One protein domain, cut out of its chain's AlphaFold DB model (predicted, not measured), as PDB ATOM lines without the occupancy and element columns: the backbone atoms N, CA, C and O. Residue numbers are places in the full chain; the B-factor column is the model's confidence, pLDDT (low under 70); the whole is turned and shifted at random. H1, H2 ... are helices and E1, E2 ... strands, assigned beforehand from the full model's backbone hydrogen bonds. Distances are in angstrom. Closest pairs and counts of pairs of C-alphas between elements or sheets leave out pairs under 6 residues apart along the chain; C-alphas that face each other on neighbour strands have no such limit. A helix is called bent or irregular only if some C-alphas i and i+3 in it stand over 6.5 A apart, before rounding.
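AT A GLANCE: This is residues 238 to 369 and 384 to 438 of the 438 residues of the protein "Signal recognition particle subunit SRP68" of Trichoplax sp. H2 (UniProt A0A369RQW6). Four helices, H4, H5, H6 and H7, run to and fro side by side in a long bundle, each packed on the one before. H2 and H3 pack on the first part of H4, a small hairpin of E1 and E2 sits beside H5, and H1 reaches away from H2, with residues 238 to 246 sticking out. The printed part has 187 residues, with seven named helices and two named strands in the order H1 E1 E2 H2 H3 H4 H5 H6 H7, and its class is mostly helix; the two-stranded sheet is antiparallel. It is only just compact, close to loose, with a radius of gyration of the C-alphas of 19.2 A, and it spans 63 by 49 by 27 A.

IN THESE COORDINATES: H1, residues 238 to 254, begins at C-alpha 238 (-19.080, -64.832, -26.192) and is 23.6 A long. E1, residues 259 to 262, and E2, residues 265 to 268, follow. H2 is residues 272 to 282, 15.5 A, and H3 residues 284 to 290. H4, residues 294 to 328, 52.9 A, is irregular: C-alphas 325 and 328 are 7.2 A apart. H5, residues 332 to 369, 56.1 A, begins at C-alpha 332 (-49.007, -25.858, -29.309). H6 is residues 386 to 404, 27.4 A, and H7 residues 413 to 437, 36.4 A, ending at C-alpha 437 (-10.264, -34.730, -64.874).

HOW THE PARTS SIT: H1 touches H2 with residues 250 to 254 alone, about perpendicular at 82 degrees; the closest C-alphas, of Ala 254 and Arg 275, are 5.8 A apart. E1 and E2 form an antiparallel hairpin, with N 260 and O 267 at 2.9 A and N 267 and O 260 at 2.8 A, within hydrogen-bond range. The closest C-alphas of E1 and H5, Trp 262 and Tyr 344, are 6.3 A apart. H4, the hub, touches H2 with residues 304 to 311 alone, closest at the C-alphas of Ile 274 and Ala 311, 5.6 A, opposite ways at 35.4 degrees, only just a steep tilt. H3 and H4, a helical hairpin, only just touch, with 3 pairs of C-alphas within 8 A. H4 and H5 form a helical hairpin and touch at a shallow tilt of 19 degrees, opposite ways; the closest C-alphas, of Cys 308 and Lys 349, are 6.0 A apart. H5 touches H6 at 16 degrees, a shallow tilt, opposite ways, closest at the C-alphas of Ile 354 and Ala 396, 5.3 A. H6 and H7, a helical hairpin, touch at a shallow tilt of 12 degrees, opposite ways, closest at the C-alphas of Val 390 and Arg 430, 5.8 A. H4 and H6 are apart, as are H5 and H7. Each O i to N i+4 pair is within hydrogen-bond range in H1, H2, H5, H6 and H7; in H3 2 of 3 are, in H4 29 of 31.

THE WHOLE: The two C-alphas farthest apart, of Lys 328 and Gln 369, are 64.1 A from each other. Residues 370 to 383 are not printed, and C-alphas 369 and 384 across the cut are 10.6 A apart. Of the links that are printed whole, none is long. The mean pLDDT of the printed part is 79.5; residues 238 to 258, 322 to 335, 384 and 436 to 438 are under 70.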
ATOM      1  N   LEU A 238     -19.712 -66.092 -26.571       45.81
ATOM      2  CA  LEU A 238     -19.080 -64.832 -26.192       45.81
ATOM      3  C   LEU A 238     -19.522 -63.684 -27.094       45.81
ATOM      4  O   LEU A 238     -19.934 -62.661 -26.565       45.81
ATOM      5  N   ALA A 239     -19.544 -63.863 -28.417       52.84
ATOM      6  CA  ALA A 239     -20.018 -62.827 -29.338       52.84
ATOM      7  C   ALA A 239     -21.484 -62.435 -29.056       52.84
ATOM      8  O   ALA A 239     -21.821 -61.253 -28.946       52.84
ATOM      9  N   ALA A 240     -22.349 -63.428 -28.820       56.47
ATOM     10  CA  ALA A 240     -23.752 -63.197 -28.481       56.47
ATOM     11  C   ALA A 240     -23.930 -62.497 -27.121       56.47
ATOM     12  O   ALA A 240     -24.829 -61.668 -26.952       56.47
ATOM     13  N   LYS A 241     -23.074 -62.806 -26.137       50.59
ATOM     14  CA  LYS A 241     -23.157 -62.220 -24.793       50.59
ATOM     15  C   LYS A 241     -22.491 -60.845 -24.712       50.59
ATOM     16  O   LYS A 241     -23.024 -59.997 -24.008       50.59
ATOM     17  N   ILE A 242     -21.429 -60.603 -25.483       49.19
ATOM     18  CA  ILE A 242     -20.786 -59.294 -25.671       49.19
ATOM     19  C   ILE A 242     -21.797 -58.307 -26.243       49.19
ATOM     20  O   ILE A 242     -22.034 -57.272 -25.623       49.19
ATOM     21  N   ASN A 243     -22.466 -58.666 -27.343       53.69
ATOM     22  CA  ASN A 243     -23.505 -57.825 -27.935       53.69
ATOM     23  C   ASN A 243     -24.605 -57.513 -26.913       53.69
ATOM     24  O   ASN A 243     -24.933 -56.352 -26.703       53.69
ATOM     25  N   ARG A 244     -25.073 -58.520 -26.165       56.53
ATOM     26  CA  ARG A 244     -26.093 -58.337 -25.121       56.53
ATOM     27  C   ARG A 244     -25.630 -57.433 -23.970       56.53
ATOM     28  O   ARG A 244     -26.423 -56.647 -23.462       56.53
ATOM     29  N   THR A 245     -24.364 -57.514 -23.558       48.25
ATOM     30  CA  THR A 245     -23.802 -56.643 -22.512       48.25
ATOM     31  C   THR A 245     -23.528 -55.221 -22.997       48.25
ATOM     32  O   THR A 245     -23.683 -54.289 -22.214       48.25
ATOM     33  N   ILE A 246     -23.183 -55.034 -24.276       52.50
ATOM     34  CA  ILE A 246     -23.046 -53.710 -24.901       52.50
ATOM     35  C   ILE A 246     -24.417 -53.036 -24.969       52.50
ATOM     36  O   ILE A 246     -24.535 -51.879 -24.572       52.50
ATOM     37  N   THR A 247     -25.461 -53.767 -25.370       55.50
ATOM     38  CA  THR A 247     -26.842 -53.268 -25.341       55.50
ATOM     39  C   THR A 247     -27.251 -52.870 -23.919       55.50
ATOM     40  O   THR A 247     -27.676 -51.743 -23.708       55.50
ATOM     41  N   GLN A 248     -26.985 -53.709 -22.910       53.41
ATOM     42  CA  GLN A 248     -27.311 -53.403 -21.506       53.41
ATOM     43  C   GLN A 248     -26.519 -52.227 -20.907       53.41
ATOM     44  O   GLN A 248     -27.009 -51.534 -20.014       53.41
ATOM     45  N   LEU A 249     -25.277 -52.002 -21.344       48.88
ATOM     46  CA  LEU A 249     -24.485 -50.845 -20.916       48.88
ATOM     47  C   LEU A 249     -24.973 -49.555 -21.586       48.88
ATOM     48  O   LEU A 249     -25.048 -48.525 -20.915       48.88
ATOM     49  N   ARG A 250     -25.377 -49.630 -22.861       52.38
ATOM     50  CA  ARG A 250     -26.016 -48.525 -23.587       52.38
ATOM     51  C   ARG A 250     -27.378 -48.172 -22.983       52.38
ATOM     52  O   ARG A 250     -27.609 -46.998 -22.737       52.38
ATOM     53  N   GLU A 251     -28.209 -49.152 -22.623       51.78
ATOM     54  CA  GLU A 251     -29.489 -48.955 -21.910       51.78
ATOM     55  C   GLU A 251     -29.295 -48.247 -20.550       51.78
ATOM     56  O   GLU A 251     -30.029 -47.324 -20.195       51.78
ATOM     57  N   LYS A 252     -28.248 -48.607 -19.790       52.84
ATOM     58  CA  LYS A 252     -27.943 -47.971 -18.493       52.84
ATOM     59  C   LYS A 252     -27.392 -46.551 -18.611       52.84
ATOM     60  O   LYS A 252     -27.681 -45.725 -17.749       52.84
ATOM     61  N   GLN A 253     -26.608 -46.255 -19.646       44.81
ATOM     62  CA  GLN A 253     -26.157 -44.888 -19.934       44.81
ATOM     63  C   GLN A 253     -27.288 -44.045 -20.547       44.81
ATOM     64  O   GLN A 253     -27.421 -42.859 -20.229       44.81
ATOM     65  N   ALA A 254     -28.170 -44.666 -21.334       44.34
ATOM     66  CA  ALA A 254     -29.392 -44.056 -21.848       44.34
ATOM     67  C   ALA A 254     -30.297 -43.648 -20.682       44.34
ATOM     68  O   ALA A 254     -30.791 -42.529 -20.655       44.34
ATOM     69  N   ALA A 255     -30.410 -44.437 -19.619       49.72
ATOM     70  CA  ALA A 255     -31.186 -44.035 -18.445       49.72
ATOM     71  C   ALA A 255     -30.756 -42.691 -17.804       49.72
ATOM     72  O   ALA A 255     -31.539 -42.130 -17.049       49.72
ATOM     73  N   THR A 256     -29.571 -42.134 -18.103       54.31
ATOM     74  CA  THR A 256     -29.119 -40.828 -17.576       54.31
ATOM     75  C   THR A 256     -29.308 -39.619 -18.506       54.31
ATOM     76  O   THR A 256     -29.458 -38.504 -17.998       54.31
ATOM     77  N   LEU A 257     -29.361 -39.791 -19.833       62.06
ATOM     78  CA  LEU A 257     -29.515 -38.672 -20.782       62.06
ATOM     79  C   LEU A 257     -30.988 -38.343 -21.043       62.06
ATOM     80  O   LEU A 257     -31.639 -38.961 -21.874       62.06
ATOM     81  N   HIS A 258     -31.519 -37.346 -20.341       68.69
ATOM     82  CA  HIS A 258     -32.929 -36.963 -20.459       68.69
ATOM     83  C   HIS A 258     -33.169 -35.784 -21.410       68.69
ATOM     84  O   HIS A 258     -34.305 -35.568 -21.826       68.69
ATOM     85  N   GLU A 259     -32.126 -35.029 -21.761       80.38
ATOM     86  CA  GLU A 259     -32.242 -33.768 -22.498       80.38
ATOM     87  C   GLU A 259     -31.093 -33.590 -23.501       80.38
ATOM     88  O   GLU A 259     -29.962 -34.001 -23.237       80.38
ATOM     89  N   VAL A 260     -31.380 -32.928 -24.621       85.38
ATOM     90  CA  VAL A 260     -30.412 -32.477 -25.633       85.38
ATOM     91  C   VAL A 260     -30.566 -30.978 -25.857       85.38
ATOM     92  O   VAL A 260     -31.658 -30.433 -25.715       85.38
ATOM     93  N   ILE A 261     -29.476 -30.295 -26.209       84.94
ATOM     94  CA  ILE A 261     -29.496 -28.872 -26.560       84.94
ATOM     95  C   ILE A 261     -29.464 -28.739 -28.086       84.94
ATOM     96  O   ILE A 261     -28.516 -29.195 -28.721       84.94
ATOM     97  N   TRP A 262     -30.477 -28.095 -28.664       88.88
ATOM     98  CA  TRP A 262     -30.575 -27.813 -30.098       88.88
ATOM     99  C   TRP A 262     -31.019 -26.363 -30.317       88.88
ATOM    100  O   TRP A 262     -32.020 -25.946 -29.737       88.88
ATOM    101  N   LEU A 263     -30.261 -25.583 -31.102       83.69
ATOM    102  CA  LEU A 263     -30.511 -24.148 -31.354       83.69
ATOM    103  C   LEU A 263     -30.760 -23.344 -30.059       83.69
ATOM    104  O   LEU A 263     -31.707 -22.568 -29.938       83.69
ATOM    105  N   GLY A 264     -29.961 -23.617 -29.020       76.88
ATOM    106  CA  GLY A 264     -30.098 -22.996 -27.695       76.88
ATOM    107  C   GLY A 264     -31.300 -23.465 -26.858       76.88
ATOM    108  O   GLY A 264     -31.424 -23.070 -25.698       76.88
ATOM    109  N   LYS A 265     -32.167 -24.338 -27.389       82.19
ATOM    110  CA  LYS A 265     -33.319 -24.914 -26.682       82.19
ATOM    111  C   LYS A 265     -32.953 -26.255 -26.047       82.19
ATOM    112  O   LYS A 265     -32.317 -27.096 -26.677       82.19
ATOM    113  N   LYS A 266     -33.399 -26.484 -24.808       83.50
ATOM    114  CA  LYS A 266     -33.324 -27.799 -24.149       83.50
ATOM    115  C   LYS A 266     -34.538 -28.636 -24.543       83.50
ATOM    116  O   LYS A 266     -35.668 -28.258 -24.231       83.50
ATOM    117  N   LEU A 267     -34.297 -29.747 -25.227       83.50
ATOM    118  CA  LEU A 267     -35.307 -30.672 -25.725       83.50
ATOM    119  C   LEU A 267     -35.289 -31.963 -24.896       83.50
ATOM    120  O   LEU A 267     -34.244 -32.616 -24.834       83.50
ATOM    121  N   PRO A 268     -36.408 -32.356 -24.265       82.06
ATOM    122  CA  PRO A 268     -36.493 -33.626 -23.556       82.06
ATOM    123  C   PRO A 268     -36.571 -34.803 -24.542       82.06
ATOM    124  O   PRO A 268     -37.332 -34.764 -25.509       82.06
ATOM    125  N   ILE A 269     -35.817 -35.873 -24.281       80.81
ATOM    126  CA  ILE A 269     -35.865 -37.101 -25.087       80.81
ATOM    127  C   ILE A 269     -36.861 -38.086 -24.468       80.81
ATOM    128  O   ILE A 269     -36.587 -38.708 -23.436       80.81
ATOM    129  N   VAL A 270     -38.004 -38.250 -25.137       72.56
ATOM    130  CA  VAL A 270     -39.091 -39.135 -24.690       72.56
ATOM    131  C   VAL A 270     -38.867 -40.592 -25.115       72.56
ATOM    132  O   VAL A 270     -39.090 -41.488 -24.307       72.56
ATOM    133  N   SER A 271     -38.398 -40.842 -26.346       81.38
ATOM    134  CA  SER A 271     -38.162 -42.204 -26.861       81.38
ATOM    135  C   SER A 271     -36.778 -42.734 -26.472       81.38
ATOM    136  O   SER A 271     -35.770 -42.025 -26.514       81.38
ATOM    137  N   GLU A 272     -36.738 -44.012 -26.100       81.19
ATOM    138  CA  GLU A 272     -35.506 -44.730 -25.784       81.19
ATOM    139  C   GLU A 272     -34.619 -44.913 -27.024       81.19
ATOM    140  O   GLU A 272     -33.403 -44.743 -26.928       81.19
ATOM    141  N   GLU A 273     -35.201 -45.155 -28.205       82.19
ATOM    142  CA  GLU A 273     -34.432 -45.359 -29.442       82.19
ATOM    143  C   GLU A 273     -33.634 -44.110 -29.834       82.19
ATOM    144  O   GLU A 273     -32.447 -44.192 -30.156       82.19
ATOM    145  N   ILE A 274     -34.250 -42.927 -29.726       85.06
ATOM    146  CA  ILE A 274     -33.581 -41.642 -29.990       85.06
ATOM    147  C   ILE A 274     -32.429 -41.434 -29.007       85.06
ATOM    148  O   ILE A 274     -31.379 -40.895 -29.349       85.06
ATOM    149  N   ARG A 275     -32.609 -41.881 -27.767       85.25
ATOM    150  CA  ARG A 275     -31.604 -41.738 -26.724       85.25
ATOM    151  C   ARG A 275     -30.377 -42.610 -26.977       85.25
ATOM    152  O   ARG A 275     -29.250 -42.145 -26.803       85.25
ATOM    153  N   VAL A 276     -30.599 -43.850 -27.413       84.56
ATOM    154  CA  VAL A 276     -29.532 -44.768 -27.834       84.56
ATOM    155  C   VAL A 276     -28.778 -44.197 -29.036       84.56
ATOM    156  O   VAL A 276     -27.546 -44.189 -29.017       84.56
ATOM    157  N   LEU A 277     -29.493 -43.636 -30.017       88.31
ATOM    158  CA  LEU A 277     -28.892 -42.973 -31.176       88.31
ATOM    159  C   LEU A 277     -27.959 -41.821 -30.762       88.31
ATOM    160  O   LEU A 277     -26.819 -41.754 -31.216       88.31
ATOM    161  N   VAL A 278     -28.419 -40.921 -29.885       87.44
ATOM    162  CA  VAL A 278     -27.622 -39.765 -29.429       87.44
ATOM    163  C   VAL A 278     -26.371 -40.213 -28.674       87.44
ATOM    164  O   VAL A 278     -25.289 -39.666 -28.887       87.44
ATOM    165  N   LEU A 279     -26.479 -41.245 -27.835       86.00
ATOM    166  CA  LEU A 279     -25.315 -41.831 -27.164       86.00
ATOM    167  C   LEU A 279     -24.303 -42.397 -28.145       86.00
ATOM    168  O   LEU A 279     -23.103 -42.160 -28.001       86.00
ATOM    169  N   ARG A 280     -24.785 -43.142 -29.141       85.50
ATOM    170  CA  ARG A 280     -23.924 -43.716 -30.166       85.50
ATOM    171  C   ARG A 280     -23.232 -42.621 -30.974       85.50
ATOM    172  O   ARG A 280     -22.035 -42.724 -31.211       85.50
ATOM    173  N   TYR A 281     -23.944 -41.544 -31.301       87.94
ATOM    174  CA  TYR A 281     -23.361 -40.378 -31.959       87.94
ATOM    175  C   TYR A 281     -22.258 -39.717 -31.115       87.94
ATOM    176  O   TYR A 281     -21.185 -39.426 -31.632       87.94
ATOM    177  N   HIS A 282     -22.454 -39.546 -29.802       86.69
ATOM    178  CA  HIS A 282     -21.396 -39.030 -28.921       86.69
ATOM    179  C   HIS A 282     -20.174 -39.961 -28.828       86.69
ATOM    180  O   HIS A 282     -19.052 -39.478 -28.685       86.69
ATOM    181  N   GLY A 283     -20.376 -41.278 -28.934       84.81
ATOM    182  CA  GLY A 283     -19.313 -42.287 -28.965       84.81
ATOM    183  C   GLY A 283     -18.690 -42.532 -30.347       84.81
ATOM    184  O   GLY A 283     -17.743 -43.311 -30.450       84.81
ATOM    185  N   LEU A 284     -19.181 -41.874 -31.402       87.94
ATOM    186  CA  LEU A 284     -18.777 -42.121 -32.790       87.94
ATOM    187  C   LEU A 284     -17.274 -41.916 -33.014       87.94
ATOM    188  O   LEU A 284     -16.640 -42.714 -33.697       87.94
ATOM    189  N   SER A 285     -16.682 -40.898 -32.386       84.69
ATOM    190  CA  SER A 285     -15.235 -40.639 -32.462       84.69
ATOM    191  C   SER A 285     -14.405 -41.827 -31.951       84.69
ATOM    192  O   SER A 285     -13.414 -42.216 -32.569       84.69
ATOM    193  N   GLU A 286     -14.844 -42.468 -30.863       84.62
ATOM    194  CA  GLU A 286     -14.173 -43.650 -30.315       84.62
ATOM    195  C   GLU A 286     -14.407 -44.904 -31.164       84.62
ATOM    196  O   GLU A 286     -13.500 -45.728 -31.285       84.62
ATOM    197  N   GLU A 287     -15.606 -45.070 -31.738       85.44
ATOM    198  CA  GLU A 287     -15.905 -46.175 -32.664       85.44
ATOM    199  C   GLU A 287     -15.050 -46.059 -33.938       85.44
ATOM    200  O   GLU A 287     -14.454 -47.046 -34.368       85.44
ATOM    201  N   LEU A 288     -14.897 -44.847 -34.485       85.50
ATOM    202  CA  LEU A 288     -14.061 -44.578 -35.657       85.50
ATOM    203  C   LEU A 288     -12.566 -44.750 -35.378       85.50
ATOM    204  O   LEU A 288     -11.851 -45.224 -36.254       85.50
ATOM    205  N   ALA A 289     -12.085 -44.424 -34.175       84.06
ATOM    206  CA  ALA A 289     -10.681 -44.622 -33.807       84.06
ATOM    207  C   ALA A 289     -10.259 -46.106 -33.793       84.06
ATOM    208  O   ALA A 289      -9.073 -46.409 -33.900       84.06
ATOM    209  N   ARG A 290     -11.215 -47.033 -33.654       84.00
ATOM    210  CA  ARG A 290     -10.969 -48.487 -33.698       84.00
ATOM    211  C   ARG A 290     -11.015 -49.060 -35.113       84.00
ATOM    212  O   ARG A 290     -10.519 -50.160 -35.332       84.00
ATOM    213  N   ALA A 291     -11.631 -48.345 -36.049       85.12
ATOM    214  CA  ALA A 291     -11.779 -48.757 -37.434       85.12
ATOM    215  C   ALA A 291     -10.541 -48.316 -38.235       85.12
ATOM    216  O   ALA A 291     -10.374 -47.134 -38.535       85.12
ATOM    217  N   THR A 292      -9.652 -49.262 -38.551       79.56
ATOM    218  CA  THR A 292      -8.389 -48.983 -39.258       79.56
ATOM    219  C   THR A 292      -8.584 -48.757 -40.753       79.56
ATOM    220  O   THR A 292      -7.845 -47.982 -41.354       79.56
ATOM    221  N   ASP A 293      -9.602 -49.393 -41.337       86.50
ATOM    222  CA  ASP A 293      -9.793 -49.450 -42.785       86.50
ATOM    223  C   ASP A 293     -10.954 -48.545 -43.215       86.50
ATOM    224  O   ASP A 293     -11.961 -48.428 -42.506       86.50
ATOM    225  N   TYR A 294     -10.863 -47.953 -44.409       84.94
ATOM    226  CA  TYR A 294     -11.923 -47.100 -44.962       84.94
ATOM    227  C   TYR A 294     -13.284 -47.805 -45.016       84.94
ATOM    228  O   TYR A 294     -14.282 -47.217 -44.605       84.94
ATOM    229  N   ASP A 295     -13.321 -49.072 -45.439       85.25
ATOM    230  CA  ASP A 295     -14.561 -49.857 -45.517       85.25
ATOM    231  C   ASP A 295     -15.191 -50.046 -44.126       85.25
ATOM    232  O   ASP A 295     -16.385 -49.816 -43.945       85.25
ATOM    233  N   SER A 296     -14.376 -50.331 -43.103       87.50
ATOM    234  CA  SER A 296     -14.862 -50.465 -41.722       87.50
ATOM    235  C   SER A 296     -15.401 -49.150 -41.146       87.50
ATOM    236  O   SER A 296     -16.393 -49.146 -40.417       87.50
ATOM    237  N   ARG A 297     -14.800 -48.006 -41.506       88.06
ATOM    238  CA  ARG A 297     -15.300 -46.675 -41.123       88.06
ATOM    239  C   ARG A 297     -16.625 -46.356 -41.818       88.06
ATOM    240  O   ARG A 297     -17.514 -45.789 -41.187       88.06
ATOM    241  N   ILE A 298     -16.774 -46.740 -43.088       89.31
ATOM    242  CA  ILE A 298     -18.025 -46.591 -43.845       89.31
ATOM    243  C   ILE A 298     -19.144 -47.421 -43.200       89.31
ATOM    244  O   ILE A 298     -20.231 -46.885 -42.991       89.31
ATOM    245  N   ASP A 299     -18.866 -48.664 -42.796       89.62
ATOM    246  CA  ASP A 299     -19.841 -49.537 -42.126       89.62
ATOM    247  C   ASP A 299     -20.339 -48.951 -40.793       89.62
ATOM    248  O   ASP A 299     -21.533 -49.019 -40.479       89.62
ATOM    249  N   VAL A 300     -19.449 -48.325 -40.011       90.12
ATOM    250  CA  VAL A 300     -19.826 -47.631 -38.767       90.12
ATOM    251  C   VAL A 300     -20.812 -46.498 -39.060       90.12
ATOM    252  O   VAL A 300     -21.864 -46.424 -38.415       90.12
ATOM    253  N   TYR A 301     -20.517 -45.654 -40.055       92.56
ATOM    254  CA  TYR A 301     -21.418 -44.573 -40.459       92.56
ATOM    255  C   TYR A 301     -22.750 -45.098 -41.005       92.56
ATOM    256  O   TYR A 301     -23.802 -44.584 -40.627       92.56
ATOM    257  N   ASP A 302     -22.733 -46.134 -41.849       91.69
ATOM    258  CA  ASP A 302     -23.949 -46.749 -42.392       91.69
ATOM    259  C   ASP A 302     -24.841 -47.320 -41.285       91.69
ATOM    260  O   ASP A 302     -26.064 -47.152 -41.321       91.69
ATOM    261  N   GLY A 303     -24.237 -47.902 -40.246       91.81
ATOM    262  CA  GLY A 303     -24.952 -48.367 -39.065       91.81
ATOM    263  C   GLY A 303     -25.703 -47.246 -38.338       91.81
ATOM    264  O   GLY A 303     -26.874 -47.423 -38.009       91.81
ATOM    265  N   ILE A 304     -25.068 -46.092 -38.099       91.62
ATOM    266  CA  ILE A 304     -25.738 -44.963 -37.424       91.62
ATOM    267  C   ILE A 304     -26.771 -44.309 -38.344       91.62
ATOM    268  O   ILE A 304     -27.844 -43.927 -37.886       91.62
ATOM    269  N   LEU A 305     -26.513 -44.221 -39.652       92.69
ATOM    270  CA  LEU A 305     -27.484 -43.682 -40.609       92.69
ATOM    271  C   LEU A 305     -28.778 -44.496 -40.658       92.69
ATOM    272  O   LEU A 305     -29.847 -43.916 -40.868       92.69
ATOM    273  N   MET A 306     -28.703 -45.818 -40.480       91.00
ATOM    274  CA  MET A 306     -29.895 -46.658 -40.350       91.00
ATOM    275  C   MET A 306     -30.662 -46.336 -39.065       91.00
ATOM    276  O   MET A 306     -31.852 -46.045 -39.143       91.00
ATOM    277  N   GLU A 307     -29.980 -46.234 -37.921       90.19
ATOM    278  CA  GLU A 307     -30.613 -45.819 -36.658       90.19
ATOM    279  C   GLU A 307     -31.234 -44.411 -36.748       90.19
ATOM    280  O   GLU A 307     -32.333 -44.183 -36.245       90.19
ATOM    281  N   CYS A 308     -30.596 -43.463 -37.451       91.81
ATOM    282  CA  CYS A 308     -31.179 -42.148 -37.727       91.81
ATOM    283  C   CYS A 308     -32.482 -42.253 -38.529       91.81
ATOM    284  O   CYS A 308     -33.425 -41.511 -38.260       91.81
ATOM    285  N   LYS A 309     -32.548 -43.128 -39.543       91.50
ATOM    286  CA  LYS A 309     -33.768 -43.318 -40.347       91.50
ATOM    287  C   LYS A 309     -34.899 -43.884 -39.494       91.50
ATOM    288  O   LYS A 309     -36.012 -43.368 -39.584       91.50
ATOM    289  N   ASP A 310     -34.594 -44.869 -38.658       90.44
ATOM    290  CA  ASP A 310     -35.565 -45.496 -37.762       90.44
ATOM    291  C   ASP A 310     -36.083 -44.484 -36.729       90.44
ATOM    292  O   ASP A 310     -37.293 -44.301 -36.585       90.44
ATOM    293  N   ALA A 311     -35.185 -43.713 -36.105       89.50
ATOM    294  CA  ALA A 311     -35.540 -42.646 -35.167       89.50
ATOM    295  C   ALA A 311     -36.400 -41.542 -35.814       89.50
ATOM    296  O   ALA A 311     -37.377 -41.079 -35.223       89.50
ATOM    297  N   LEU A 312     -36.082 -41.131 -37.048       90.50
ATOM    298  CA  LEU A 312     -36.894 -40.163 -37.792       90.50
ATOM    299  C   LEU A 312     -38.282 -40.713 -38.129       90.50
ATOM    300  O   LEU A 312     -39.245 -39.945 -38.155       90.50
ATOM    301  N   GLN A 313     -38.395 -42.010 -38.413       90.12
ATOM    302  CA  GLN A 313     -39.679 -42.645 -38.684       90.12
ATOM    303  C   GLN A 313     -40.552 -42.668 -37.423       90.12
ATOM    304  O   GLN A 313     -41.699 -42.233 -37.484       90.12
ATOM    305  N   ILE A 314     -39.975 -43.041 -36.276       87.81
ATOM    306  CA  ILE A 314     -40.647 -43.008 -34.967       87.81
ATOM    307  C   ILE A 314     -41.162 -41.597 -34.648       87.81
ATOM    308  O   ILE A 314     -42.330 -41.426 -34.297       87.81
ATOM    309  N   LEU A 315     -40.329 -40.567 -34.832       86.88
ATOM    310  CA  LEU A 315     -40.728 -39.174 -34.600       86.88
ATOM    311  C   LEU A 315     -41.858 -38.722 -35.532       86.88
ATOM    312  O   LEU A 315     -42.800 -38.066 -35.089       86.88
ATOM    313  N   LYS A 316     -41.801 -39.084 -36.819       88.31
ATOM    314  CA  LYS A 316     -42.859 -38.756 -37.788       88.31
ATOM    315  C   LYS A 316     -44.175 -39.451 -37.464       88.31
ATOM    316  O   LYS A 316     -45.231 -38.849 -37.649       88.31
ATOM    317  N   ASP A 317     -44.124 -40.696 -37.012       85.88
ATOM    318  CA  ASP A 317     -45.324 -41.453 -36.672       85.88
ATOM    319  C   ASP A 317     -45.945 -40.949 -35.361       85.88
ATOM    320  O   ASP A 317     -47.163 -40.784 -35.314       85.88
ATOM    321  N   SER A 318     -45.128 -40.557 -34.372       82.19
ATOM    322  CA  SER A 318     -45.584 -39.849 -33.163       82.19
ATOM    323  C   SER A 318     -46.279 -38.524 -33.496       82.19
ATOM    324  O   SER A 318     -47.351 -38.228 -32.973       82.19
ATOM    325  N   LEU A 319     -45.709 -37.735 -34.413       81.88
ATOM    326  CA  LEU A 319     -46.308 -36.473 -34.860       81.88
ATOM    327  C   LEU A 319     -47.655 -36.690 -35.572       81.88
ATOM    328  O   LEU A 319     -48.590 -35.915 -35.385       81.88
ATOM    329  N   LYS A 320     -47.790 -37.759 -36.368       81.69
ATOM    330  CA  LYS A 320     -49.059 -38.111 -37.031       81.69
ATOM    331  C   LYS A 320     -50.114 -38.614 -36.047       81.69
ATOM    332  O   LYS A 320     -51.287 -38.266 -36.201       81.69
ATOM    333  N   SER A 321     -49.729 -39.427 -35.058       71.31
ATOM    334  CA  SER A 321     -50.659 -39.893 -34.023       71.31
ATOM    335  C   SER A 321     -51.172 -38.728 -33.183       71.31
ATOM    336  O   SER A 321     -52.381 -38.630 -32.967       71.31
ATOM    337  N   ASP A 322     -50.291 -37.794 -32.818       64.94
ATOM    338  CA  ASP A 322     -50.662 -36.588 -32.078       64.94
ATOM    339  C   ASP A 322     -51.581 -35.686 -32.911       64.94
ATOM    340  O   ASP A 322     -52.626 -35.261 -32.421       64.94
ATOM    341  N   ALA A 323     -51.295 -35.494 -34.204       64.06
ATOM    342  CA  ALA A 323     -52.167 -34.740 -35.110       64.06
ATOM    343  C   ALA A 323     -53.578 -35.353 -35.242       64.06
ATOM    344  O   ALA A 323     -54.567 -34.624 -35.324       64.06
ATOM    345  N   SER A 324     -53.698 -36.687 -35.214       60.56
ATOM    346  CA  SER A 324     -54.994 -37.384 -35.267       60.56
ATOM    347  C   SER A 324     -55.791 -37.306 -33.953       60.56
ATOM    348  O   SER A 324     -57.023 -37.278 -33.978       60.56
ATOM    349  N   ALA A 325     -55.103 -37.216 -32.809       57.59
ATOM    350  CA  ALA A 325     -55.704 -37.074 -31.481       57.59
ATOM    351  C   ALA A 325     -56.054 -35.610 -31.128       57.59
ATOM    352  O   ALA A 325     -56.950 -35.358 -30.318       57.59
ATOM    353  N   SER A 326     -55.386 -34.637 -31.759       52.28
ATOM    354  CA  SER A 326     -55.465 -33.203 -31.442       52.28
ATOM    355  C   SER A 326     -56.664 -32.459 -32.058       52.28
ATOM    356  O   SER A 326     -56.819 -31.256 -31.865       52.28
ATOM    357  N   ALA A 327     -57.620 -33.156 -32.690       54.38
ATOM    358  CA  ALA A 327     -58.885 -32.546 -33.129       54.38
ATOM    359  C   ALA A 327     -59.753 -31.983 -31.972       54.38
ATOM    360  O   ALA A 327     -60.828 -31.436 -32.226       54.38
ATOM    361  N   LYS A 328     -59.331 -32.118 -30.702       53.44
ATOM    362  CA  LYS A 328     -60.085 -31.642 -29.530       53.44
ATOM    363  C   LYS A 328     -59.322 -30.855 -28.456       53.44
ATOM    364  O   LYS A 328     -60.005 -30.399 -27.552       53.44
ATOM    365  N   ASN A 329     -58.001 -30.628 -28.509       48.09
ATOM    366  CA  ASN A 329     -57.321 -29.808 -27.482       48.09
ATOM    367  C   ASN A 329     -56.039 -29.115 -27.982       48.09
ATOM    368  O   ASN A 329     -55.101 -29.764 -28.423       48.09
ATOM    369  N   PHE A 330     -55.971 -27.793 -27.802       47.59
ATOM    370  CA  PHE A 330     -54.847 -26.919 -28.160       47.59
ATOM    371  C   PHE A 330     -53.597 -27.196 -27.295       47.59
ATOM    372  O   PHE A 330     -53.499 -26.703 -26.174       47.59
ATOM    373  N   HIS A 331     -52.630 -27.965 -27.813       50.97
ATOM    374  CA  HIS A 331     -51.299 -28.165 -27.211       50.97
ATOM    375  C   HIS A 331     -50.172 -27.724 -28.165       50.97
ATOM    376  O   HIS A 331     -49.381 -28.536 -28.634       50.97
ATOM    377  N   SER A 332     -50.039 -26.417 -28.411       57.84
ATOM    378  CA  SER A 332     -49.007 -25.858 -29.309       57.84
ATOM    379  C   SER A 332     -47.556 -26.088 -28.849       57.84
ATOM    380  O   SER A 332     -46.631 -26.085 -29.658       57.84
ATOM    381  N   ARG A 333     -47.325 -26.297 -27.546       55.56
ATOM    382  CA  ARG A 333     -45.971 -26.402 -26.976       55.56
ATOM    383  C   ARG A 333     -45.332 -27.787 -27.138       55.56
ATOM    384  O   ARG A 333     -44.120 -27.858 -27.302       55.56
ATOM    385  N   GLY A 334     -46.122 -28.862 -27.090       58.03
ATOM    386  CA  GLY A 334     -45.624 -30.235 -27.266       58.03
ATOM    387  C   GLY A 334     -45.292 -30.545 -28.727       58.03
ATOM    388  O   GLY A 334     -44.230 -31.085 -29.022       58.03
ATOM    389  N   GLU A 335     -46.148 -30.091 -29.644       66.12
ATOM    390  CA  GLU A 335     -45.951 -30.225 -31.092       66.12
ATOM    391  C   GLU A 335     -44.692 -29.476 -31.567       66.12
ATOM    392  O   GLU A 335     -43.882 -30.024 -32.313       66.12
ATOM    393  N   SER A 336     -44.446 -28.268 -31.039       74.25
ATOM    394  CA  SER A 336     -43.217 -27.510 -31.321       74.25
ATOM    395  C   SER A 336     -41.945 -28.235 -30.863       74.25
ATOM    396  O   SER A 336     -40.940 -28.183 -31.565       74.25
ATOM    397  N   GLN A 337     -41.962 -28.921 -29.712       79.38
ATOM    398  CA  GLN A 337     -40.790 -29.652 -29.210       79.38
ATOM    399  C   GLN A 337     -40.491 -30.908 -30.033       79.38
ATOM    400  O   GLN A 337     -39.326 -31.224 -30.269       79.38
ATOM    401  N   ALA A 338     -41.528 -31.611 -30.489       80.25
ATOM    402  CA  ALA A 338     -41.372 -32.778 -31.350       80.25
ATOM    403  C   ALA A 338     -40.836 -32.397 -32.743       80.25
ATOM    404  O   ALA A 338     -39.983 -33.101 -33.285       80.25
ATOM    405  N   LEU A 339     -41.262 -31.253 -33.293       84.75
ATOM    406  CA  LEU A 339     -40.701 -30.692 -34.529       84.75
ATOM    407  C   LEU A 339     -39.243 -30.241 -34.355       84.75
ATOM    408  O   LEU A 339     -38.410 -30.534 -35.214       84.75
ATOM    409  N   ASP A 340     -38.912 -29.594 -33.233       86.25
ATOM    410  CA  ASP A 340     -37.530 -29.218 -32.905       86.25
ATOM    411  C   ASP A 340     -36.630 -30.471 -32.769       86.25
ATOM    412  O   ASP A 340     -35.504 -30.488 -33.270       86.25
ATOM    413  N   LEU A 341     -37.132 -31.557 -32.165       87.50
ATOM    414  CA  LEU A 341     -36.408 -32.830 -32.044       87.50
ATOM    415  C   LEU A 341     -36.244 -33.538 -33.400       87.50
ATOM    416  O   LEU A 341     -35.188 -34.108 -33.678       87.50
ATOM    417  N   LEU A 342     -37.250 -33.459 -34.278       89.69
ATOM    418  CA  LEU A 342     -37.161 -33.942 -35.659       89.69
ATOM    419  C   LEU A 342     -36.094 -33.173 -36.456       89.69
ATOM    420  O   LEU A 342     -35.331 -33.789 -37.204       89.69
ATOM    421  N   SER A 343     -36.019 -31.850 -36.273       89.75
ATOM    422  CA  SER A 343     -34.983 -30.990 -36.862       89.75
ATOM    423  C   SER A 343     -33.587 -31.406 -36.378       89.75
ATOM    424  O   SER A 343     -32.698 -31.642 -37.197       89.75
ATOM    425  N   TYR A 344     -33.422 -31.643 -35.072       91.12
ATOM    426  CA  TYR A 344     -32.165 -32.118 -34.484       91.12
ATOM    427  C   TYR A 344     -31.698 -33.473 -35.044       91.12
ATOM    428  O   TYR A 344     -30.562 -33.602 -35.502       91.12
ATOM    429  N   VAL A 345     -32.561 -34.494 -35.059       91.75
ATOM    430  CA  VAL A 345     -32.178 -35.824 -35.581       91.75
ATOM    431  C   VAL A 345     -31.897 -35.760 -37.088       91.75
ATOM    432  O   VAL A 345     -30.992 -36.435 -37.586       91.75
ATOM    433  N   SER A 346     -32.616 -34.905 -37.823       92.31
ATOM    434  CA  SER A 346     -32.344 -34.658 -39.245       92.31
ATOM    435  C   SER A 346     -30.979 -33.997 -39.449       92.31
ATOM    436  O   SER A 346     -30.240 -34.396 -40.347       92.31
ATOM    437  N   HIS A 347     -30.604 -33.054 -38.580       91.31
ATOM    438  CA  HIS A 347     -29.275 -32.448 -38.581       91.31
ATOM    439  C   HIS A 347     -28.171 -33.488 -38.354       91.31
ATOM    440  O   HIS A 347     -27.220 -33.527 -39.135       91.31
ATOM    441  N   LEU A 348     -28.315 -34.368 -37.352       92.12
ATOM    442  CA  LEU A 348     -27.357 -35.457 -37.110       92.12
ATOM    443  C   LEU A 348     -27.178 -36.333 -38.352       92.12
ATOM    444  O   LEU A 348     -26.053 -36.568 -38.792       92.12
ATOM    445  N   LYS A 349     -28.289 -36.758 -38.965       94.19
ATOM    446  CA  LYS A 349     -28.270 -37.550 -40.200       94.19
ATOM    447  C   LYS A 349     -27.480 -36.846 -41.308       94.19
ATOM    448  O   LYS A 349     -26.705 -37.503 -42.004       94.19
ATOM    449  N   TYR A 350     -27.674 -35.541 -41.499       93.56
ATOM    450  CA  TYR A 350     -26.958 -34.788 -42.530       93.56
ATOM    451  C   TYR A 350     -25.461 -34.680 -42.240       93.56
ATOM    452  O   TYR A 350     -24.671 -34.925 -43.147       93.56
ATOM    453  N   CYS A 351     -25.065 -34.403 -40.995       91.06
ATOM    454  CA  CYS A 351     -23.652 -34.383 -40.601       91.06
ATOM    455  C   CYS A 351     -22.975 -35.731 -40.881       91.06
ATOM    456  O   CYS A 351     -21.977 -35.780 -41.596       91.06
ATOM    457  N   ILE A 352     -23.590 -36.831 -40.441       92.69
ATOM    458  CA  ILE A 352     -23.063 -38.187 -40.652       92.69
ATOM    459  C   ILE A 352     -22.997 -38.534 -42.148       92.69
ATOM    460  O   ILE A 352     -22.042 -39.156 -42.606       92.69
ATOM    461  N   THR A 353     -23.996 -38.125 -42.937       93.12
ATOM    462  CA  THR A 353     -24.012 -38.365 -44.391       93.12
ATOM    463  C   THR A 353     -22.849 -37.652 -45.082       93.12
ATOM    464  O   THR A 353     -22.214 -38.229 -45.965       93.12
ATOM    465  N   ILE A 354     -22.549 -36.415 -44.677       91.38
ATOM    466  CA  ILE A 354     -21.422 -35.647 -45.210       91.38
ATOM    467  C   ILE A 354     -20.102 -36.317 -44.816       91.38
ATOM    468  O   ILE A 354     -19.293 -36.599 -45.694       91.38
ATOM    469  N   GLU A 355     -19.909 -36.644 -43.536       91.38
ATOM    470  CA  GLU A 355     -18.692 -37.304 -43.040       91.38
ATOM    471  C   GLU A 355     -18.432 -38.652 -43.724       91.38
ATOM    472  O   GLU A 355     -17.310 -38.927 -44.153       91.38
ATOM    473  N   ARG A 356     -19.477 -39.467 -43.914       93.94
ATOM    474  CA  ARG A 356     -19.397 -40.716 -44.683       93.94
ATOM    475  C   ARG A 356     -18.931 -40.466 -46.115       93.94
ATOM    476  O   ARG A 356     -18.066 -41.187 -46.606       93.94
ATOM    477  N   ASN A 357     -19.497 -39.466 -46.789       90.81
ATOM    478  CA  ASN A 357     -19.140 -39.153 -48.170       90.81
ATOM    479  C   ASN A 357     -17.699 -38.640 -48.293       90.81
ATOM    480  O   ASN A 357     -17.059 -38.952 -49.292       90.81
ATOM    481  N   ILE A 358     -17.176 -37.928 -47.287       89.69
ATOM    482  CA  ILE A 358     -15.754 -37.551 -47.226       89.69
ATOM    483  C   ILE A 358     -14.883 -38.809 -47.142       89.69
ATOM    484  O   ILE A 358     -13.989 -38.985 -47.956       89.69
ATOM    485  N   VAL A 359     -15.186 -39.742 -46.232       90.31
ATOM    486  CA  VAL A 359     -14.401 -40.984 -46.097       90.31
ATOM    487  C   VAL A 359     -14.473 -41.849 -47.361       90.31
ATOM    488  O   VAL A 359     -13.484 -42.469 -47.755       90.31
ATOM    489  N   MET A 360     -15.623 -41.870 -48.042       87.88
ATOM    490  CA  MET A 360     -15.748 -42.512 -49.352       87.88
ATOM    491  C   MET A 360     -14.910 -41.808 -50.426       87.88
ATOM    492  O   MET A 360     -14.322 -42.493 -51.261       87.88
ATOM    493  N   ALA A 361     -14.856 -40.473 -50.414       87.06
ATOM    494  CA  ALA A 361     -14.041 -39.683 -51.330       87.06
ATOM    495  C   ALA A 361     -12.547 -39.971 -51.118       87.06
ATOM    496  O   ALA A 361     -11.887 -40.379 -52.070       87.06
ATOM    497  N   ASP A 362     -12.065 -39.917 -49.872       87.69
ATOM    498  CA  ASP A 362     -10.681 -40.246 -49.499       87.69
ATOM    499  C   ASP A 362     -10.294 -41.662 -49.969       87.69
ATOM    500  O   ASP A 362      -9.241 -41.880 -50.566       87.69
ATOM    501  N   SER A 363     -11.194 -42.630 -49.771       88.19
ATOM    502  CA  SER A 363     -11.008 -44.013 -50.217       88.19
ATOM    503  C   SER A 363     -10.918 -44.142 -51.746       88.19
ATOM    504  O   SER A 363     -10.193 -44.993 -52.265       88.19
ATOM    505  N   LEU A 364     -11.677 -43.340 -52.503       85.25
ATOM    506  CA  LEU A 364     -11.579 -43.315 -53.967       85.25
ATOM    507  C   LEU A 364     -10.287 -42.634 -54.426       85.25
ATOM    508  O   LEU A 364      -9.674 -43.133 -55.367       85.25
ATOM    509  N   GLU A 365      -9.865 -41.553 -53.770       83.31
ATOM    510  CA  GLU A 365      -8.617 -40.849 -54.078       83.31
ATOM    511  C   GLU A 365      -7.388 -41.734 -53.846       83.31
ATOM    512  O   GLU A 365      -6.531 -41.825 -54.725       83.31
ATOM    513  N   GLU A 366      -7.326 -42.465 -52.729       83.12
ATOM    514  CA  GLU A 366      -6.233 -43.409 -52.455       83.12
ATOM    515  C   GLU A 366      -6.167 -44.512 -53.523       83.12
ATOM    516  O   GLU A 366      -5.096 -44.838 -54.044       83.12
ATOM    517  N   ARG A 367      -7.328 -45.030 -53.948       81.81
ATOM    518  CA  ARG A 367      -7.417 -46.002 -55.048       81.81
ATOM    519  C   ARG A 367      -6.982 -45.441 -56.402       81.81
ATOM    520  O   ARG A 367      -6.560 -46.224 -57.246       81.81
ATOM    521  N   MET A 368      -7.098 -44.132 -56.632       74.31
ATOM    522  CA  MET A 368      -6.645 -43.486 -57.871       74.31
ATOM    523  C   MET A 368      -5.132 -43.221 -57.890       74.31
ATOM    524  O   MET A 368      -4.557 -43.112 -58.970       74.31
ATOM    525  N   GLN A 369      -4.478 -43.129 -56.728       72.81
ATOM    526  CA  GLN A 369      -3.034 -42.869 -56.618       72.81
ATOM    527  C   GLN A 369      -2.170 -44.142 -56.704       72.81
ATOM    528  O   GLN A 369      -0.959 -44.052 -56.918       72.81
ATOM    529  N   THR A 384     -12.179 -46.877 -60.959       62.12
ATOM    530  CA  THR A 384     -12.577 -45.648 -60.275       62.12
ATOM    531  C   THR A 384     -12.456 -44.469 -61.237       62.12
ATOM    532  O   THR A 384     -11.359 -44.183 -61.710       62.12
ATOM    533  N   LYS A 385     -13.561 -43.785 -61.554       73.06
ATOM    534  CA  LYS A 385     -13.535 -42.605 -62.431       73.06
ATOM    535  C   LYS A 385     -13.579 -41.314 -61.614       73.06
ATOM    536  O   LYS A 385     -14.291 -41.288 -60.609       73.06
ATOM    537  N   PRO A 386     -12.922 -40.228 -62.058       74.81
ATOM    538  CA  PRO A 386     -13.071 -38.904 -61.444       74.81
ATOM    539  C   PRO A 386     -14.541 -38.465 -61.307       74.81
ATOM    540  O   PRO A 386     -14.918 -37.853 -60.311       74.81
ATOM    541  N   ASP A 387     -15.401 -38.885 -62.241       80.06
ATOM    542  CA  ASP A 387     -16.854 -38.669 -62.202       80.06
ATOM    543  C   ASP A 387     -17.538 -39.226 -60.939       80.06
ATOM    544  O   ASP A 387     -18.540 -38.677 -60.475       80.06
ATOM    545  N   ASP A 388     -17.033 -40.329 -60.376       82.31
ATOM    546  CA  ASP A 388     -17.603 -40.927 -59.165       82.31
ATOM    547  C   ASP A 388     -17.249 -40.098 -57.921       82.31
ATOM    548  O   ASP A 388     -18.073 -39.980 -57.013       82.31
ATOM    549  N   LEU A 389     -16.078 -39.451 -57.914       83.94
ATOM    550  CA  LEU A 389     -15.671 -38.515 -56.868       83.94
ATOM    551  C   LEU A 389     -16.523 -37.239 -56.929       83.94
ATOM    552  O   LEU A 389     -17.101 -36.834 -55.922       83.94
ATOM    553  N   VAL A 390     -16.712 -36.670 -58.128       86.31
ATOM    554  CA  VAL A 390     -17.611 -35.519 -58.349       86.31
ATOM    555  C   VAL A 390     -19.024 -35.820 -57.843       86.31
ATOM    556  O   VAL A 390     -19.622 -34.981 -57.170       86.31
ATOM    557  N   ARG A 391     -19.535 -37.035 -58.082       88.19
ATOM    558  CA  ARG A 391     -20.855 -37.453 -57.591       88.19
ATOM    559  C   ARG A 391     -20.950 -37.436 -56.063       88.19
ATOM    560  O   ARG A 391     -21.988 -37.038 -55.543       88.19
ATOM    561  N   LEU A 392     -19.910 -37.851 -55.337       87.69
ATOM    562  CA  LEU A 392     -19.911 -37.803 -53.867       87.69
ATOM    563  C   LEU A 392     -19.959 -36.365 -53.345       87.69
ATOM    564  O   LEU A 392     -20.736 -36.075 -52.431       87.69
ATOM    565  N   TYR A 393     -19.200 -35.454 -53.959       87.62
ATOM    566  CA  TYR A 393     -19.256 -34.030 -53.621       87.62
ATOM    567  C   TYR A 393     -20.607 -33.402 -53.986       87.62
ATOM    568  O   TYR A 393     -21.123 -32.596 -53.215       87.62
ATOM    569  N   ASP A 394     -21.234 -33.805 -55.096       89.62
ATOM    570  CA  ASP A 394     -22.587 -33.364 -55.456       89.62
ATOM    571  C   ASP A 394     -23.638 -33.830 -54.438       89.62
ATOM    572  O   ASP A 394     -24.505 -33.050 -54.043       89.62
ATOM    573  N   ILE A 395     -23.531 -35.069 -53.942       90.19
ATOM    574  CA  ILE A 395     -24.397 -35.574 -52.865       90.19
ATOM    575  C   ILE A 395     -24.158 -34.787 -51.566       90.19
ATOM    576  O   ILE A 395     -25.120 -34.430 -50.884       90.19
ATOM    577  N   ALA A 396     -22.903 -34.482 -51.219       88.56
ATOM    578  CA  ALA A 396     -22.583 -33.673 -50.042       88.56
ATOM    579  C   ALA A 396     -23.140 -32.242 -50.158       88.56
ATOM    580  O   ALA A 396     -23.729 -31.738 -49.205       88.56
ATOM    581  N   LEU A 397     -23.043 -31.615 -51.336       91.25
ATOM    582  CA  LEU A 397     -23.613 -30.292 -51.607       91.25
ATOM    583  C   LEU A 397     -25.142 -30.285 -51.526       91.25
ATOM    584  O   LEU A 397     -25.706 -29.365 -50.934       91.25
ATOM    585  N   GLN A 398     -25.810 -31.308 -52.065       92.25
ATOM    586  CA  GLN A 398     -27.258 -31.461 -51.910       92.25
ATOM    587  C   GLN A 398     -27.633 -31.600 -50.428       92.25
ATOM    588  O   GLN A 398     -28.535 -30.920 -49.952       92.25
ATOM    589  N   THR A 399     -26.883 -32.415 -49.682       91.06
ATOM    590  CA  THR A 399     -27.108 -32.639 -48.245       91.06
ATOM    591  C   THR A 399     -26.914 -31.356 -47.428       91.06
ATOM    592  O   THR A 399     -27.681 -31.095 -46.505       91.06
ATOM    593  N   LEU A 400     -25.921 -30.527 -47.767       88.75
ATOM    594  CA  LEU A 400     -25.714 -29.211 -47.153       88.75
ATOM    595  C   LEU A 400     -26.860 -28.239 -47.471       88.75
ATOM    596  O   LEU A 400     -27.281 -27.487 -46.593       88.75
ATOM    597  N   GLY A 401     -27.398 -28.288 -48.694       89.56
ATOM    598  CA  GLY A 401     -28.602 -27.545 -49.072       89.56
ATOM    599  C   GLY A 401     -29.816 -27.950 -48.234       89.56
ATOM    600  O   GLY A 401     -30.490 -27.088 -47.674       89.56
ATOM    601  N   ASP A 402     -30.038 -29.253 -48.068       89.94
ATOM    602  CA  ASP A 402     -31.124 -29.788 -47.241       89.94
ATOM    603  C   ASP A 402     -30.925 -29.452 -45.746       89.94
ATOM    604  O   ASP A 402     -31.891 -29.192 -45.027       89.94
ATOM    605  N   LYS A 403     -29.669 -29.412 -45.269       88.19
ATOM    606  CA  LYS A 403     -29.293 -29.016 -43.898       88.19
ATOM    607  C   LYS A 403     -29.592 -27.541 -43.620       88.19
ATOM    608  O   LYS A 403     -29.977 -27.216 -42.500       88.19
ATOM    609  N   LEU A 404     -29.443 -26.667 -44.618       88.88
ATOM    610  CA  LEU A 404     -29.759 -25.238 -44.507       88.88
ATOM    611  C   LEU A 404     -31.272 -24.981 -44.411       88.88
ATOM    612  O   LEU A 404     -31.685 -24.040 -43.747       88.88
ATOM    613  N   GLN A 405     -32.092 -25.835 -45.029       87.88
ATOM    614  CA  GLN A 405     -33.560 -25.733 -45.020       87.88
ATOM    615  C   GLN A 405     -34.217 -26.315 -43.754       87.88
ATOM    616  O   GLN A 405     -35.444 -26.416 -43.676       87.88
ATOM    617  N   LEU A 406     -33.431 -26.753 -42.765       86.44
ATOM    618  CA  LEU A 406     -33.975 -27.277 -41.517       86.44
ATOM    619  C   LEU A 406     -34.660 -26.172 -40.705       86.44
ATOM    620  O   LEU A 406     -34.135 -25.074 -40.531       86.44
ATOM    621  N   ALA A 407     -35.823 -26.502 -40.141       80.56
ATOM    622  CA  ALA A 407     -36.592 -25.580 -39.314       80.56
ATOM    623  C   ALA A 407     -35.749 -25.058 -38.133       80.56
ATOM    624  O   ALA A 407     -35.179 -25.852 -37.376       80.56
ATOM    625  N   GLY A 408     -35.696 -23.728 -37.996       75.69
ATOM    626  CA  GLY A 408     -34.955 -23.005 -36.958       75.69
ATOM    627  C   GLY A 408     -33.489 -22.696 -37.289       75.69
ATOM    628  O   GLY A 408     -32.866 -21.936 -36.558       75.69
ATOM    629  N   VAL A 409     -32.928 -23.238 -38.378       78.75
ATOM    630  CA  VAL A 409     -31.543 -22.927 -38.791       78.75
ATOM    631  C   VAL A 409     -31.425 -21.513 -39.365       78.75
ATOM    632  O   VAL A 409     -30.387 -20.883 -39.198       78.75
ATOM    633  N   GLU A 410     -32.489 -20.989 -39.977       72.31
ATOM    634  CA  GLU A 410     -32.546 -19.605 -40.478       72.31
ATOM    635  C   GLU A 410     -32.422 -18.558 -39.356       72.31
ATOM    636  O   GLU A 410     -31.899 -17.472 -39.592       72.31
ATOM    637  N   ASP A 411     -32.852 -18.899 -38.136       75.62
ATOM    638  CA  ASP A 411     -32.830 -18.001 -36.974       75.62
ATOM    639  C   ASP A 411     -31.452 -17.953 -36.277       75.62
ATOM    640  O   ASP A 411     -31.174 -17.028 -35.512       75.62
ATOM    641  N   ASP A 412     -30.579 -18.940 -36.523       82.81
ATOM    642  CA  ASP A 412     -29.221 -19.010 -35.972       82.81
ATOM    643  C   ASP A 412     -28.190 -18.604 -37.035       82.81
ATOM    644  O   ASP A 412     -27.674 -19.426 -37.802       82.81
ATOM    645  N   GLU A 413     -27.854 -17.309 -37.052       81.19
ATOM    646  CA  GLU A 413     -26.894 -16.721 -37.996       81.19
ATOM    647  C   GLU A 413     -25.527 -17.422 -37.977       81.19
ATOM    648  O   GLU A 413     -24.849 -17.492 -39.008       81.19
ATOM    649  N   THR A 414     -25.107 -17.963 -36.828       84.56
ATOM    650  CA  THR A 414     -23.800 -18.617 -36.693       84.56
ATOM    651  C   THR A 414     -23.783 -19.973 -37.386       84.56
ATOM    652  O   THR A 414     -22.861 -20.271 -38.154       84.56
ATOM    653  N   LEU A 415     -24.837 -20.767 -37.187       82.81
ATOM    654  CA  LEU A 415     -24.985 -22.075 -37.810       82.81
ATOM    655  C   LEU A 415     -25.204 -21.945 -39.321       82.81
ATOM    656  O   LEU A 415     -24.549 -22.649 -40.095       82.81
ATOM    657  N   ALA A 416     -26.061 -21.014 -39.749       86.25
ATOM    658  CA  ALA A 416     -26.312 -20.749 -41.163       86.25
ATOM    659  C   ALA A 416     -25.027 -20.313 -41.889       86.25
ATOM    660  O   ALA A 416     -24.682 -20.870 -42.935       86.25
ATOM    661  N   SER A 417     -24.259 -19.394 -41.295       87.06
ATOM    662  CA  SER A 417     -22.974 -18.947 -41.848       87.06
ATOM    663  C   SER A 417     -21.962 -20.091 -41.962       87.06
ATOM    664  O   SER A 417     -21.273 -20.197 -42.980       87.06
ATOM    665  N   SER A 418     -21.896 -20.982 -40.964       88.00
ATOM    666  CA  SER A 418     -21.025 -22.166 -41.004       88.00
ATOM    667  C   SER A 418     -21.390 -23.105 -42.156       88.00
ATOM    668  O   SER A 418     -20.517 -23.523 -42.916       88.00
ATOM    669  N   ILE A 419     -22.683 -23.392 -42.342       88.44
ATOM    670  CA  ILE A 419     -23.170 -24.262 -43.425       88.44
ATOM    671  C   ILE A 419     -22.879 -23.637 -44.798       88.44
ATOM    672  O   ILE A 419     -22.483 -24.333 -45.738       88.44
ATOM    673  N   MET A 420     -23.030 -22.316 -44.935       88.62
ATOM    674  CA  MET A 420     -22.688 -21.613 -46.172       88.62
ATOM    675  C   MET A 420     -21.183 -21.658 -46.458       88.62
ATOM    676  O   MET A 420     -20.796 -21.868 -47.610       88.62
ATOM    677  N   ALA A 421     -20.333 -21.515 -45.436       89.81
ATOM    678  CA  ALA A 421     -18.884 -21.639 -45.579       89.81
ATOM    679  C   ALA A 421     -18.472 -23.059 -46.010       89.81
ATOM    680  O   ALA A 421     -17.723 -23.207 -46.978       89.81
ATOM    681  N   GLU A 422     -19.031 -24.096 -45.372       88.94
ATOM    682  CA  GLU A 422     -18.865 -25.498 -45.788       88.94
ATOM    683  C   GLU A 422     -19.291 -25.683 -47.250       88.94
ATOM    684  O   GLU A 422     -18.546 -26.228 -48.059       88.94
ATOM    685  N   THR A 423     -20.445 -25.138 -47.640       90.50
ATOM    686  CA  THR A 423     -20.946 -25.224 -49.021       90.50
ATOM    687  C   THR A 423     -19.959 -24.639 -50.034       90.50
ATOM    688  O   THR A 423     -19.773 -25.206 -51.112       90.50
ATOM    689  N   GLN A 424     -19.303 -23.519 -49.714       90.50
ATOM    690  CA  GLN A 424     -18.277 -22.940 -50.588       90.50
ATOM    691  C   GLN A 424     -17.017 -23.811 -50.653       90.50
ATOM    692  O   GLN A 424     -16.468 -23.995 -51.740       90.50
ATOM    693  N   ALA A 425     -16.593 -24.402 -49.532       89.25
ATOM    694  CA  ALA A 425     -15.456 -25.321 -49.502       89.25
ATOM    695  C   ALA A 425     -15.710 -26.571 -50.364       89.25
ATOM    696  O   ALA A 425     -14.896 -26.904 -51.223       89.25
ATOM    697  N   PHE A 426     -16.874 -27.213 -50.223       88.38
ATOM    698  CA  PHE A 426     -17.246 -28.383 -51.032       88.38
ATOM    699  C   PHE A 426     -17.378 -28.051 -52.528       88.38
ATOM    700  O   PHE A 426     -16.981 -28.856 -53.370       88.38
ATOM    701  N   LYS A 427     -17.860 -26.849 -52.883       90.12
ATOM    702  CA  LYS A 427     -17.843 -26.361 -54.276       90.12
ATOM    703  C   LYS A 427     -16.418 -26.205 -54.805       90.12
ATOM    704  O   LYS A 427     -16.154 -26.581 -55.945       90.12
ATOM    705  N   ALA A 428     -15.506 -25.672 -53.992       89.06
ATOM    706  CA  ALA A 428     -14.106 -25.532 -54.372       89.06
ATOM    707  C   ALA A 428     -13.446 -26.903 -54.603       89.06
ATOM    708  O   ALA A 428     -12.845 -27.097 -55.658       89.06
ATOM    709  N   PHE A 429     -13.629 -27.868 -53.692       85.94
ATOM    710  CA  PHE A 429     -13.107 -29.232 -53.856       85.94
ATOM    711  C   PHE A 429     -13.637 -29.906 -55.124       85.94
ATOM    712  O   PHE A 429     -12.852 -30.401 -55.932       85.94
ATOM    713  N   ARG A 430     -14.953 -29.827 -55.370       87.50
ATOM    714  CA  ARG A 430     -15.566 -30.327 -56.608       87.50
ATOM    715  C   ARG A 430     -14.911 -29.722 -57.855       87.50
ATOM    716  O   ARG A 430     -14.562 -30.459 -58.774       87.50
ATOM    717  N   ASN A 431     -14.729 -28.400 -57.884       86.25
ATOM    718  CA  ASN A 431     -14.145 -27.709 -59.035       86.25
ATOM    719  C   ASN A 431     -12.693 -28.142 -59.289       86.25
ATOM    720  O   ASN A 431     -12.314 -28.362 -60.440       86.25
ATOM    721  N   VAL A 432     -11.894 -28.316 -58.230       84.19
ATOM    722  CA  VAL A 432     -10.515 -28.819 -58.336       84.19
ATOM    723  C   VAL A 432     -10.498 -30.195 -58.997       84.19
ATOM    724  O   VAL A 432      -9.744 -30.396 -59.945       84.19
ATOM    725  N   ILE A 433     -11.363 -31.111 -58.567       80.75
ATOM    726  CA  ILE A 433     -11.445 -32.464 -59.134       80.75
ATOM    727  C   ILE A 433     -11.856 -32.417 -60.607       80.75
ATOM    728  O   ILE A 433     -11.220 -33.062 -61.438       80.75
ATOM    729  N   THR A 434     -12.860 -31.604 -60.960       77.44
ATOM    730  CA  THR A 434     -13.286 -31.467 -62.362       77.44
ATOM    731  C   THR A 434     -12.181 -30.911 -63.263       77.44
ATOM    732  O   THR A 434     -12.047 -31.351 -64.400       77.44
ATOM    733  N   LEU A 435     -11.350 -29.994 -62.750       75.25
ATOM    734  CA  LEU A 435     -10.211 -29.437 -63.487       75.25
ATOM    735  C   LEU A 435      -9.070 -30.442 -63.678       75.25
ATOM    736  O   LEU A 435      -8.383 -30.360 -64.683       75.25
ATOM    737  N   HIS A 436      -8.866 -31.373 -62.742       66.19
ATOM    738  CA  HIS A 436      -7.862 -32.437 -62.882       66.19
ATOM    739  C   HIS A 436      -8.340 -33.594 -63.778       66.19
ATOM    740  O   HIS A 436      -7.526 -34.407 -64.209       66.19
ATOM    741  N   SER A 437      -9.651 -33.692 -64.031       61.25
ATOM    742  CA  SER A 437     -10.264 -34.730 -64.874       61.25
ATOM    743  C   SER A 437     -10.435 -34.354 -66.353       61.25
ATOM    744  O   SER A 437     -10.729 -35.237 -67.161       61.25
ATOM    745  N   LEU A 438     -10.294 -33.064 -66.683       50.56
ATOM    746  CA  LEU A 438     -10.267 -32.505 -68.043       50.56
ATOM    747  C   LEU A 438      -8.830 -32.477 -68.566       50.56
ATOM    748  O   LEU A 438      -8.657 -32.730 -69.780       50.56
TER     749      LEU A 438